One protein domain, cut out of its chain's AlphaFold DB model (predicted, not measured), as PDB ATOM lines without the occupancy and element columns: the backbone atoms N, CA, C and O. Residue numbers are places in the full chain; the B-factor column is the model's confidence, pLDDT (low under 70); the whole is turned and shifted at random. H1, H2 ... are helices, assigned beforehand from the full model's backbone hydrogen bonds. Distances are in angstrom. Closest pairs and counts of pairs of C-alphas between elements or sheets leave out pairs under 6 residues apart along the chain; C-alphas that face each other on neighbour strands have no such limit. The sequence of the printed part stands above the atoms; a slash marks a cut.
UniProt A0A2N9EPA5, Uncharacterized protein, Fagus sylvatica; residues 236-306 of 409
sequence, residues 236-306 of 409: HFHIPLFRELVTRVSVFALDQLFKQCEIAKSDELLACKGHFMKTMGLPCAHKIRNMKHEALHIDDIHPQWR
ATOM      1  N   HIS A 236      -3.280 -15.455  97.738       65.31
ATOM      2  CA  HIS A 236      -3.301 -13.997  97.625       65.31
ATOM      3  C   HIS A 236      -4.631 -13.404  97.120       65.31
ATOM      4  O   HIS A 236      -4.862 -12.212  97.309       65.31
ATOM      5  N   PHE A 237      -5.531 -14.199  96.527       65.12
ATOM      6  CA  PHE A 237      -6.862 -13.730  96.125       65.12
ATOM      7  C   PHE A 237      -7.904 -13.863  97.242       65.12
ATOM      8  O   PHE A 237      -8.994 -13.306  97.124       65.12
ATOM      9  N   HIS A 238      -7.582 -14.529  98.356       67.44
ATOM     10  CA  HIS A 238      -8.453 -14.633  99.532       67.44
ATOM     11  C   HIS A 238      -8.353 -13.396 100.439       67.44
ATOM     12  O   HIS A 238      -8.184 -13.499 101.653       67.44
ATOM     13  N   ILE A 239      -8.474 -12.207  99.847       75.44
ATOM     14  CA  ILE A 239      -8.573 -10.938 100.574       75.44
ATOM     15  C   ILE A 239     -10.045 -10.518 100.712       75.44
ATOM     16  O   ILE A 239     -10.840 -10.806  99.813       75.44
ATOM     17  N   PRO A 240     -10.439  -9.810 101.793       76.56
ATOM     18  CA  PRO A 240     -11.826  -9.377 102.001       76.56
ATOM     19  C   PRO A 240     -12.433  -8.639 100.800       76.56
ATOM     20  O   PRO A 240     -13.602  -8.843 100.487       76.56
ATOM     21  N   LEU A 241     -11.603  -7.876 100.083       79.44
ATOM     22  CA  LEU A 241     -11.968  -7.117  98.890       79.44
ATOM     23  C   LEU A 241     -12.492  -7.986  97.731       79.44
ATOM     24  O   LEU A 241     -13.346  -7.539  96.976       79.44
ATOM     25  N   PHE A 242     -11.999  -9.220  97.577       82.06
ATOM     26  CA  PHE A 242     -12.356 -10.110  96.460       82.06
ATOM     27  C   PHE A 242     -13.351 -11.200  96.844       82.06
ATOM     28  O   PHE A 242     -13.682 -12.041  96.009       82.06
ATOM     29  N   ARG A 243     -13.858 -11.189  98.083       80.75
ATOM     30  CA  ARG A 243     -14.732 -12.240  98.623       80.75
ATOM     31  C   ARG A 243     -15.907 -12.580  97.700       80.75
ATOM     32  O   ARG A 243     -16.240 -13.752  97.568       80.75
ATOM     33  N   GLU A 244     -16.511 -11.576  97.071       78.88
ATOM     34  CA  GLU A 244     -17.673 -11.748  96.189       78.88
ATOM     35  C   GLU A 244     -17.308 -12.047  94.726       78.88
ATOM     36  O   GLU A 244     -18.161 -12.481  93.951       78.88
ATOM     37  N   LEU A 245     -16.043 -11.843  94.345       80.06
ATOM     38  CA  LEU A 245     -15.550 -12.006  92.975       80.06
ATOM     39  C   LEU A 245     -14.869 -13.358  92.743       80.06
ATOM     40  O   LEU A 245     -14.922 -13.893  91.632       80.06
ATOM     41  N   VAL A 246     -14.226 -13.916  93.773       73.12
ATOM     42  CA  VAL A 246     -13.570 -15.228  93.707       73.12
ATOM     43  C   VAL A 246     -14.596 -16.271  93.251       73.12
ATOM     44  O   VAL A 246     -15.691 -16.344  93.799       73.12
ATOM     45  N   THR A 247     -14.252 -17.060  92.226       71.00
ATOM     46  CA  THR A 247     -15.111 -18.034  91.502       71.00
ATOM     47  C   THR A 247     -16.195 -17.472  90.574       71.00
ATOM     48  O   THR A 247     -16.769 -18.236  89.801       71.00
ATOM     49  N   ARG A 248     -16.460 -16.160  90.581       76.94
ATOM     50  CA  ARG A 248     -17.478 -15.520  89.718       76.94
ATOM     51  C   ARG A 248     -16.888 -14.664  88.602       76.94
ATOM     52  O   ARG A 248     -17.609 -14.228  87.711       76.94
ATOM     53  N   VAL A 249     -15.584 -14.426  88.652       77.19
ATOM     54  CA  VAL A 249     -14.826 -13.600  87.712       77.19
ATOM     55  C   VAL A 249     -13.596 -14.383  87.258       77.19
ATOM     56  O   VAL A 249     -13.072 -15.214  88.002       77.19
ATOM     57  N   SER A 250     -13.143 -14.155  86.024       82.31
ATOM     58  CA  SER A 250     -11.981 -14.857  85.474       82.31
ATOM     59  C   SER A 250     -10.712 -14.624  86.310       82.31
ATOM     60  O   SER A 250     -10.487 -13.542  86.855       82.31
ATOM     61  N   VAL A 251      -9.834 -15.634  86.371       77.81
ATOM     62  CA  VAL A 251      -8.555 -15.548  87.106       77.81
ATOM     63  C   VAL A 251      -7.673 -14.416  86.569       77.81
ATOM     64  O   VAL A 251      -7.021 -13.723  87.341       77.81
ATOM     65  N   PHE A 252      -7.709 -14.166  85.257       81.50
ATOM     66  CA  PHE A 252      -6.999 -13.042  84.645       81.50
ATOM     67  C   PHE A 252      -7.491 -11.689  85.176       81.50
ATOM     68  O   PHE A 252      -6.684 -10.827  85.512       81.50
ATOM     69  N   ALA A 253      -8.807 -11.494  85.284       85.25
ATOM     70  CA  ALA A 253      -9.358 -10.257  85.826       85.25
ATOM     71  C   ALA A 253      -9.039 -10.095  87.323       85.25
ATOM     72  O   ALA A 253      -8.723  -8.986  87.749       85.25
ATOM     73  N   LEU A 254      -9.032 -11.187  88.099       84.12
ATOM     74  CA  LEU A 254      -8.576 -11.174  89.496       84.12
ATOM     75  C   LEU A 254      -7.096 -10.773  89.618       84.12
ATOM     76  O   LEU A 254      -6.762  -9.951  90.468       84.12
ATOM     77  N   ASP A 255      -6.222 -11.274  88.741       83.81
ATOM     78  CA  ASP A 255      -4.802 -10.893  88.696       83.81
ATOM     79  C   ASP A 255      -4.613  -9.402  88.367       83.81
ATOM     80  O   ASP A 255      -3.854  -8.686  89.022       83.81
ATOM     81  N   GLN A 256      -5.369  -8.887  87.394       85.94
ATOM     82  CA  GLN A 256      -5.340  -7.464  87.046       85.94
ATOM     83  C   GLN A 256      -5.866  -6.577  88.183       85.94
ATOM     84  O   GLN A 256      -5.286  -5.527  88.458       85.94
ATOM     85  N   LEU A 257      -6.917  -7.006  88.888       87.88
ATOM     86  CA  LEU A 257      -7.418  -6.319  90.080       87.88
ATOM     87  C   LEU A 257      -6.403  -6.333  91.220       87.88
ATOM     88  O   LEU A 257      -6.221  -5.315  91.886       87.88
ATOM     89  N   PHE A 258      -5.713  -7.453  91.432       85.50
ATOM     90  CA  PHE A 258      -4.672  -7.559  92.448       85.50
ATOM     91  C   PHE A 258      -3.527  -6.576  92.176       85.50
ATOM     92  O   PHE A 258      -3.134  -5.831  93.071       85.50
ATOM     93  N   LYS A 259      -3.081  -6.450  90.919       87.69
ATOM     94  CA  LYS A 259      -2.102  -5.422  90.520       87.69
ATOM     95  C   LYS A 259      -2.588  -4.007  90.834       87.69
ATOM     96  O   LYS A 259      -1.815  -3.187  91.320       87.69
ATOM     97  N   GLN A 260      -3.869  -3.711  90.603       88.44
ATOM     98  CA  GLN A 260      -4.442  -2.414  90.975       88.44
ATOM     99  C   GLN A 260      -4.506  -2.209  92.497       88.44
ATOM    100  O   GLN A 260      -4.345  -1.079  92.949       88.44
ATOM    101  N   CYS A 261      -4.687  -3.269  93.291       85.06
ATOM    102  CA  CYS A 261      -4.621  -3.197  94.754       85.06
ATOM    103  C   CYS A 261      -3.210  -2.862  95.244       85.06
ATOM    104  O   CYS A 261      -3.064  -2.032  96.135       85.06
ATOM    105  N   GLU A 262      -2.179  -3.462  94.647       84.62
ATOM    106  CA  GLU A 262      -0.786  -3.139  94.977       84.62
ATOM    107  C   GLU A 262      -0.449  -1.685  94.623       84.62
ATOM    108  O   GLU A 262       0.128  -0.968  95.435       84.62
ATOM    109  N   ILE A 263      -0.906  -1.201  93.464       85.75
ATOM    110  CA  ILE A 263      -0.745   0.209  93.073       85.75
ATOM    111  C   ILE A 263      -1.505   1.137  94.036       85.75
ATOM    112  O   ILE A 263      -1.000   2.196  94.398       85.75
ATOM    113  N   ALA A 264      -2.695   0.741  94.499       84.50
ATOM    114  CA  ALA A 264      -3.504   1.529  95.429       84.50
ATOM    115  C   ALA A 264      -2.852   1.716  96.812       84.50
ATOM    116  O   ALA A 264      -3.176   2.687  97.498       84.50
ATOM    117  N   LYS A 265      -1.944   0.812  97.206       83.19
ATOM    118  CA  LYS A 265      -1.165   0.898  98.452       83.19
ATOM    119  C   LYS A 265      -0.002   1.893  98.372       83.19
ATOM    120  O   LYS A 265       0.553   2.227  99.410       83.19
ATOM    121  N   SER A 266       0.378   2.349  97.175       82.44
ATOM    122  CA  SER A 266       1.451   3.333  97.007       82.44
ATOM    123  C   SER A 266       1.017   4.723  97.492       82.44
ATOM    124  O   SER A 266      -0.106   5.168  97.221       82.44
ATOM    125  N   ASP A 267       1.914   5.424  98.190       71.06
ATOM    126  CA  ASP A 267       1.650   6.758  98.739       71.06
ATOM    127  C   ASP A 267       1.440   7.810  97.635       71.06
ATOM    128  O   ASP A 267       0.563   8.668  97.769       71.06
ATOM    129  N   GLU A 268       2.130   7.674  96.497       78.56
ATOM    130  CA  GLU A 268       2.061   8.589  95.352       78.56
ATOM    131  C   GLU A 268       1.226   8.012  94.197       78.56
ATOM    132  O   GLU A 268       1.720   7.334  93.296       78.56
ATOM    133  N   LEU A 269      -0.074   8.319  94.181       77.94
ATOM    134  CA  LEU A 269      -0.938   8.036  93.032       77.94
ATOM    135  C   LEU A 269      -1.050   9.269  92.131       77.94
ATOM    136  O   LEU A 269      -1.624  10.284  92.520       77.94
ATOM    137  N   LEU A 270      -0.579   9.153  90.886       78.00
ATOM    138  CA  LEU A 270      -0.837  10.149  89.835       78.00
ATOM    139  C   LEU A 270      -2.343  10.363  89.629       78.00
ATOM    140  O   LEU A 270      -3.137   9.464  89.890       78.00
ATOM    141  N   ALA A 271      -2.756  11.515  89.096       80.94
ATOM    142  CA  ALA A 271      -4.171  11.799  88.842       80.94
ATOM    143  C   ALA A 271      -4.842  10.724  87.959       80.94
ATOM    144  O   ALA A 271      -4.308  10.313  86.922       80.94
ATOM    145  N   CYS A 272      -6.036  10.276  88.360       83.38
ATOM    146  CA  CYS A 272      -6.769   9.230  87.652       83.38
ATOM    147  C   CYS A 272      -7.235   9.720  86.275       83.38
ATOM    148  O   CYS A 272      -8.099  10.587  86.169       83.38
ATOM    149  N   LYS A 273      -6.714   9.111  85.205       83.56
ATOM    150  CA  LYS A 273      -7.159   9.371  83.822       83.56
ATOM    151  C   LYS A 273      -8.333   8.483  83.387       83.56
ATOM    152  O   LYS A 273      -8.769   8.555  82.242       83.56
ATOM    153  N   GLY A 274      -8.793   7.573  84.254       81.31
ATOM    154  CA  GLY A 274      -9.856   6.602  83.960       81.31
ATOM    155  C   GLY A 274      -9.523   5.590  82.854       81.31
ATOM    156  O   GLY A 274     -10.385   4.806  82.470       81.31
ATOM    157  N   HIS A 275      -8.290   5.595  82.336       86.38
ATOM    158  CA  HIS A 275      -7.886   4.783  81.190       86.38
ATOM    159  C   HIS A 275      -8.075   3.288  81.459       86.38
ATOM    160  O   HIS A 275      -8.738   2.621  80.678       86.38
ATOM    161  N   PHE A 276      -7.593   2.801  82.604       86.88
ATOM    162  CA  PHE A 276      -7.694   1.392  82.984       86.88
ATOM    163  C   PHE A 276      -9.146   0.901  83.078       86.88
ATOM    164  O   PHE A 276      -9.472  -0.160  82.562       86.88
ATOM    165  N   MET A 277     -10.048   1.700  83.659       87.00
ATOM    166  CA  MET A 277     -11.468   1.337  83.723       87.00
ATOM    167  C   MET A 277     -12.104   1.267  82.331       87.00
ATOM    168  O   MET A 277     -12.929   0.395  82.088       87.00
ATOM    169  N   LYS A 278     -11.703   2.153  81.409       86.25
ATOM    170  CA  LYS A 278     -12.212   2.169  80.029       86.25
ATOM    171  C   LYS A 278     -11.662   1.028  79.174       86.25
ATOM    172  O   LYS A 278     -12.404   0.495  78.362       86.25
ATOM    173  N   THR A 279     -10.385   0.681  79.321       89.19
ATOM    174  CA  THR A 279      -9.737  -0.346  78.490       89.19
ATOM    175  C   THR A 279      -9.943  -1.750  79.027       89.19
ATOM    176  O   THR A 279     -10.182  -2.669  78.254       89.19
ATOM    177  N   MET A 280      -9.867  -1.914  80.346       86.12
ATOM    178  CA  MET A 280      -9.972  -3.219  80.985       86.12
ATOM    179  C   MET A 280     -11.376  -3.502  81.498       86.12
ATOM    180  O   MET A 280     -11.661  -4.651  81.782       86.12
ATOM    181  N   GLY A 281     -12.262  -2.515  81.665       87.44
ATOM    182  CA  GLY A 281     -13.575  -2.762  82.279       87.44
ATOM    183  C   GLY A 281     -13.481  -3.235  83.738       87.44
ATOM    184  O   GLY A 281     -14.371  -3.931  84.225       87.44
ATOM    185  N   LEU A 282     -12.382  -2.897  84.421       91.56
ATOM    186  CA  LEU A 282     -12.083  -3.274  85.803       91.56
ATOM    187  C   LEU A 282     -11.809  -2.016  86.649       91.56
ATOM    188  O   LEU A 282     -11.225  -1.056  86.134       91.56
ATOM    189  N   PRO A 283     -12.180  -1.998  87.942       90.50
ATOM    190  CA  PRO A 283     -11.803  -0.952  88.889       90.50
ATOM    191  C   PRO A 283     -10.302  -0.633  88.863       90.50
ATOM    192  O   PRO A 283      -9.463  -1.523  88.983       90.50
ATOM    193  N   CYS A 284      -9.957   0.651  88.727       90.44
ATOM    194  CA  CYS A 284      -8.570   1.107  88.833       90.44
ATOM    195  C   CYS A 284      -8.138   1.290  90.295       90.44
ATOM    196  O   CYS A 284      -8.974   1.405  91.195       90.44
ATOM    197  N   ALA A 285      -6.828   1.412  90.515       87.50
ATOM    198  CA  ALA A 285      -6.220   1.636  91.826       87.50
ATOM    199  C   ALA A 285      -6.861   2.800  92.606       87.50
ATOM    200  O   ALA A 285      -7.092   2.692  93.807       87.50
ATOM    201  N   HIS A 286      -7.227   3.891  91.925       88.62
ATOM    202  CA  HIS A 286      -7.902   5.037  92.547       88.62
ATOM    203  C   HIS A 286      -9.301   4.700  93.057       88.62
ATOM    204  O   HIS A 286      -9.659   5.105  94.160       88.62
ATOM    205  N   LYS A 287     -10.082   3.940  92.276       84.19
ATOM    206  CA  LYS A 287     -11.408   3.479  92.705       84.19
ATOM    207  C   LYS A 287     -11.259   2.567  93.925       84.19
ATOM    208  O   LYS A 287     -11.961   2.767  94.906       84.19
ATOM    209  N   ILE A 288     -10.287   1.650  93.900       86.12
ATOM    210  CA  ILE A 288      -9.984   0.718  95.000       86.12
ATOM    211  C   ILE A 288      -9.555   1.453  96.280       86.12
ATOM    212  O   ILE A 288     -10.083   1.153  97.349       86.12
ATOM    213  N   ARG A 289      -8.672   2.458  96.191       83.94
ATOM    214  CA  ARG A 289      -8.222   3.251  97.354       83.94
ATOM    215  C   ARG A 289      -9.374   3.995  98.036       83.94
ATOM    216  O   ARG A 289      -9.387   4.116  99.258       83.94
ATOM    217  N   ASN A 290     -10.362   4.445  97.264       81.75
ATOM    218  CA  ASN A 290     -11.525   5.157  97.793       81.75
ATOM    219  C   ASN A 290     -12.516   4.245  98.536       81.75
ATOM    220  O   ASN A 290     -13.263   4.738  99.376       81.75
ATOM    221  N   MET A 291     -12.502   2.932  98.274       72.25
ATOM    222  CA  MET A 291     -13.454   1.964  98.838       72.25
ATOM    223  C   MET A 291     -13.094   1.468 100.251       72.25
ATOM    224  O   MET A 291     -13.827   0.663 100.806       72.25
ATOM    225  N   LYS A 292     -11.988   1.933 100.861       63.31
ATOM    226  CA  LYS A 292     -11.626   1.684 102.280       63.31
ATOM    227  C   LYS A 292     -11.831   0.230 102.772       63.31
ATOM    228  O   LYS A 292     -12.210   0.021 103.919       63.31
ATOM    229  N   HIS A 293     -11.525  -0.762 101.932       62.53
ATOM    230  CA  HIS A 293     -11.671  -2.208 102.200       62.53
ATOM    231  C   HIS A 293     -13.092  -2.803 102.146       62.53
ATOM    232  O   HIS A 293     -13.269  -3.955 102.545       62.53
ATOM    233  N   GLU A 294     -14.085  -2.092 101.613       72.25
ATOM    234  CA  GLU A 294     -15.364  -2.701 101.221       72.25
ATOM    235  C   GLU A 294     -15.164  -3.696 100.068       72.25
ATOM    236  O   GLU A 294     -14.275  -3.515  99.238       72.25
ATOM    237  N   ALA A 295     -15.951  -4.775 100.040       79.44
ATOM    238  CA  ALA A 295     -15.847  -5.801  99.006       79.44
ATOM    239  C   ALA A 295     -16.259  -5.247  97.634       79.44
ATOM    240  O   ALA A 295     -17.223  -4.496  97.524       79.44
ATOM    241  N   LEU A 296     -15.538  -5.642  96.580       84.31
ATOM    242  CA  LEU A 296     -15.935  -5.334  95.209       84.31
ATOM    243  C   LEU A 296     -17.167  -6.155  94.836       84.31
ATOM    244  O   LEU A 296     -17.119  -7.387  94.888       84.31
ATOM    245  N   HIS A 297     -18.227  -5.481  94.394       85.69
ATOM    246  CA  HIS A 297     -19.414  -6.163  93.903       85.69
ATOM    247  C   HIS A 297     -19.178  -6.656  92.473       85.69
ATOM    248  O   HIS A 297     -18.441  -6.049  91.691       85.69
ATOM    249  N   ILE A 298     -19.853  -7.739  92.083       82.50
ATOM    250  CA  ILE A 298     -19.775  -8.244  90.705       82.50
ATOM    251  C   ILE A 298     -20.200  -7.182  89.677       82.50
ATOM    252  O   ILE A 298     -19.701  -7.181  88.554       82.50
ATOM    253  N   ASP A 299     -21.054  -6.234  90.076       84.06
ATOM    254  CA  ASP A 299     -21.512  -5.148  89.205       84.06
ATOM    255  C   ASP A 299     -20.439  -4.122  88.848       84.06
ATOM    256  O   ASP A 299     -20.524  -3.485  87.799       84.06
ATOM    257  N   ASP A 300     -19.380  -4.036  89.651       85.44
ATOM    258  CA  ASP A 300     -18.223  -3.199  89.353       85.44
ATOM    259  C   ASP A 300     -17.326  -3.783  88.257       85.44
ATOM    260  O   ASP A 300     -16.438  -3.090  87.755       85.44
ATOM    261  N   ILE A 301     -17.538  -5.050  87.897       88.31
ATOM    262  CA  ILE A 301     -16.738  -5.795  86.932       88.31
ATOM    263  C   ILE A 301     -17.486  -5.864  85.607       88.31
ATOM    264  O   ILE A 301     -18.644  -6.276  85.561       88.31
ATOM    265  N   HIS A 302     -16.841  -5.494  84.505       87.25
ATOM    266  CA  HIS A 302     -17.472  -5.580  83.191       87.25
ATOM    267  C   HIS A 302     -17.907  -7.029  82.870       87.25
ATOM    268  O   HIS A 302     -17.134  -7.956  83.134       87.25
ATOM    269  N   PRO A 303     -19.096  -7.251  82.269       84.56
ATOM    270  CA  PRO A 303     -19.625  -8.589  81.980       84.56
ATOM    271  C   PRO A 303     -18.672  -9.521  81.225       84.56
ATOM    272  O   PRO A 303     -18.679 -10.718  81.473       84.56
ATOM    273  N   GLN A 304     -17.790  -8.981  80.377       82.38
ATOM    274  CA  GLN A 304     -16.756  -9.754  79.666       82.38
ATOM    275  C   GLN A 304     -15.847 -10.581  80.595       82.38
ATOM    276  O   GLN A 304     -15.280 -11.584  80.169       82.38
ATOM    277  N   TRP A 305     -15.690 -10.166  81.853       84.44
ATOM    278  CA  TRP A 305     -14.864 -10.865  82.837       84.44
ATOM    279  C   TRP A 305     -15.667 -11.726  83.809       84.44
ATOM    280  O   TRP A 305     -15.066 -12.471  84.585       84.44
ATOM    281  N   ARG A 306     -17.001 -11.626  83.791       83.81
ATOM    282  CA  ARG A 306     -17.881 -12.412  84.656       83.81
ATOM    283  C   ARG A 306     -18.019 -13.823  84.092       83.81
ATOM    284  O   ARG A 306     -18.165 -14.019  82.892       83.81
TER     285      ARG A 306
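This is residues 236 to 306 of the 409 residues of an uncharacterized protein of Fagus sylvatica (UniProt A0A2N9EPA5). Little regular structure shows here: a body made mostly of loops, with one longer helix, H1, along one side, short H3 packed steeply on its last residues, and short H2 apart from both. The printed part has 71 residues, with three named helices in the order H1, H2, H3 and no named strand; the class is all helix, though named elements hold only 26 residues. It is compact, with a radius of gyration of the C-alphas of 11.3 A, and spans 32 by 24 by 17 A.

Look first at H1, residues 251 to 264, then H2, residues 275 to 280, and H3, residues 285 to 290. H1 touches H3 with residues 260 to 264 alone; their closest C-alphas, of Gln 260 and Ala 285, are 4.5 A apart. They run the same way at a steep tilt of 65 degrees. H2 is apart from H1 and H3. In H1, H2 and H3 every O i to N i+4 pair is within hydrogen-bond range.

Find C-alpha 251 at (-8.555, -15.548, 87.106); from there H1 runs 19.7 A to C-alpha 264. H2 covers 8.3 A, and H3 covers 8.7 A to C-alpha 290 at (-11.525, 5.157, 97.793).

The C-alphas of Thr 247 and Glu 268, the two farthest apart, are 31.9 A apart. The printed part has no cut; the link H1 to H2 is short, H2 to H3 tight. Residues 236 to 238 and 292 to 293 have pLDDT under 70.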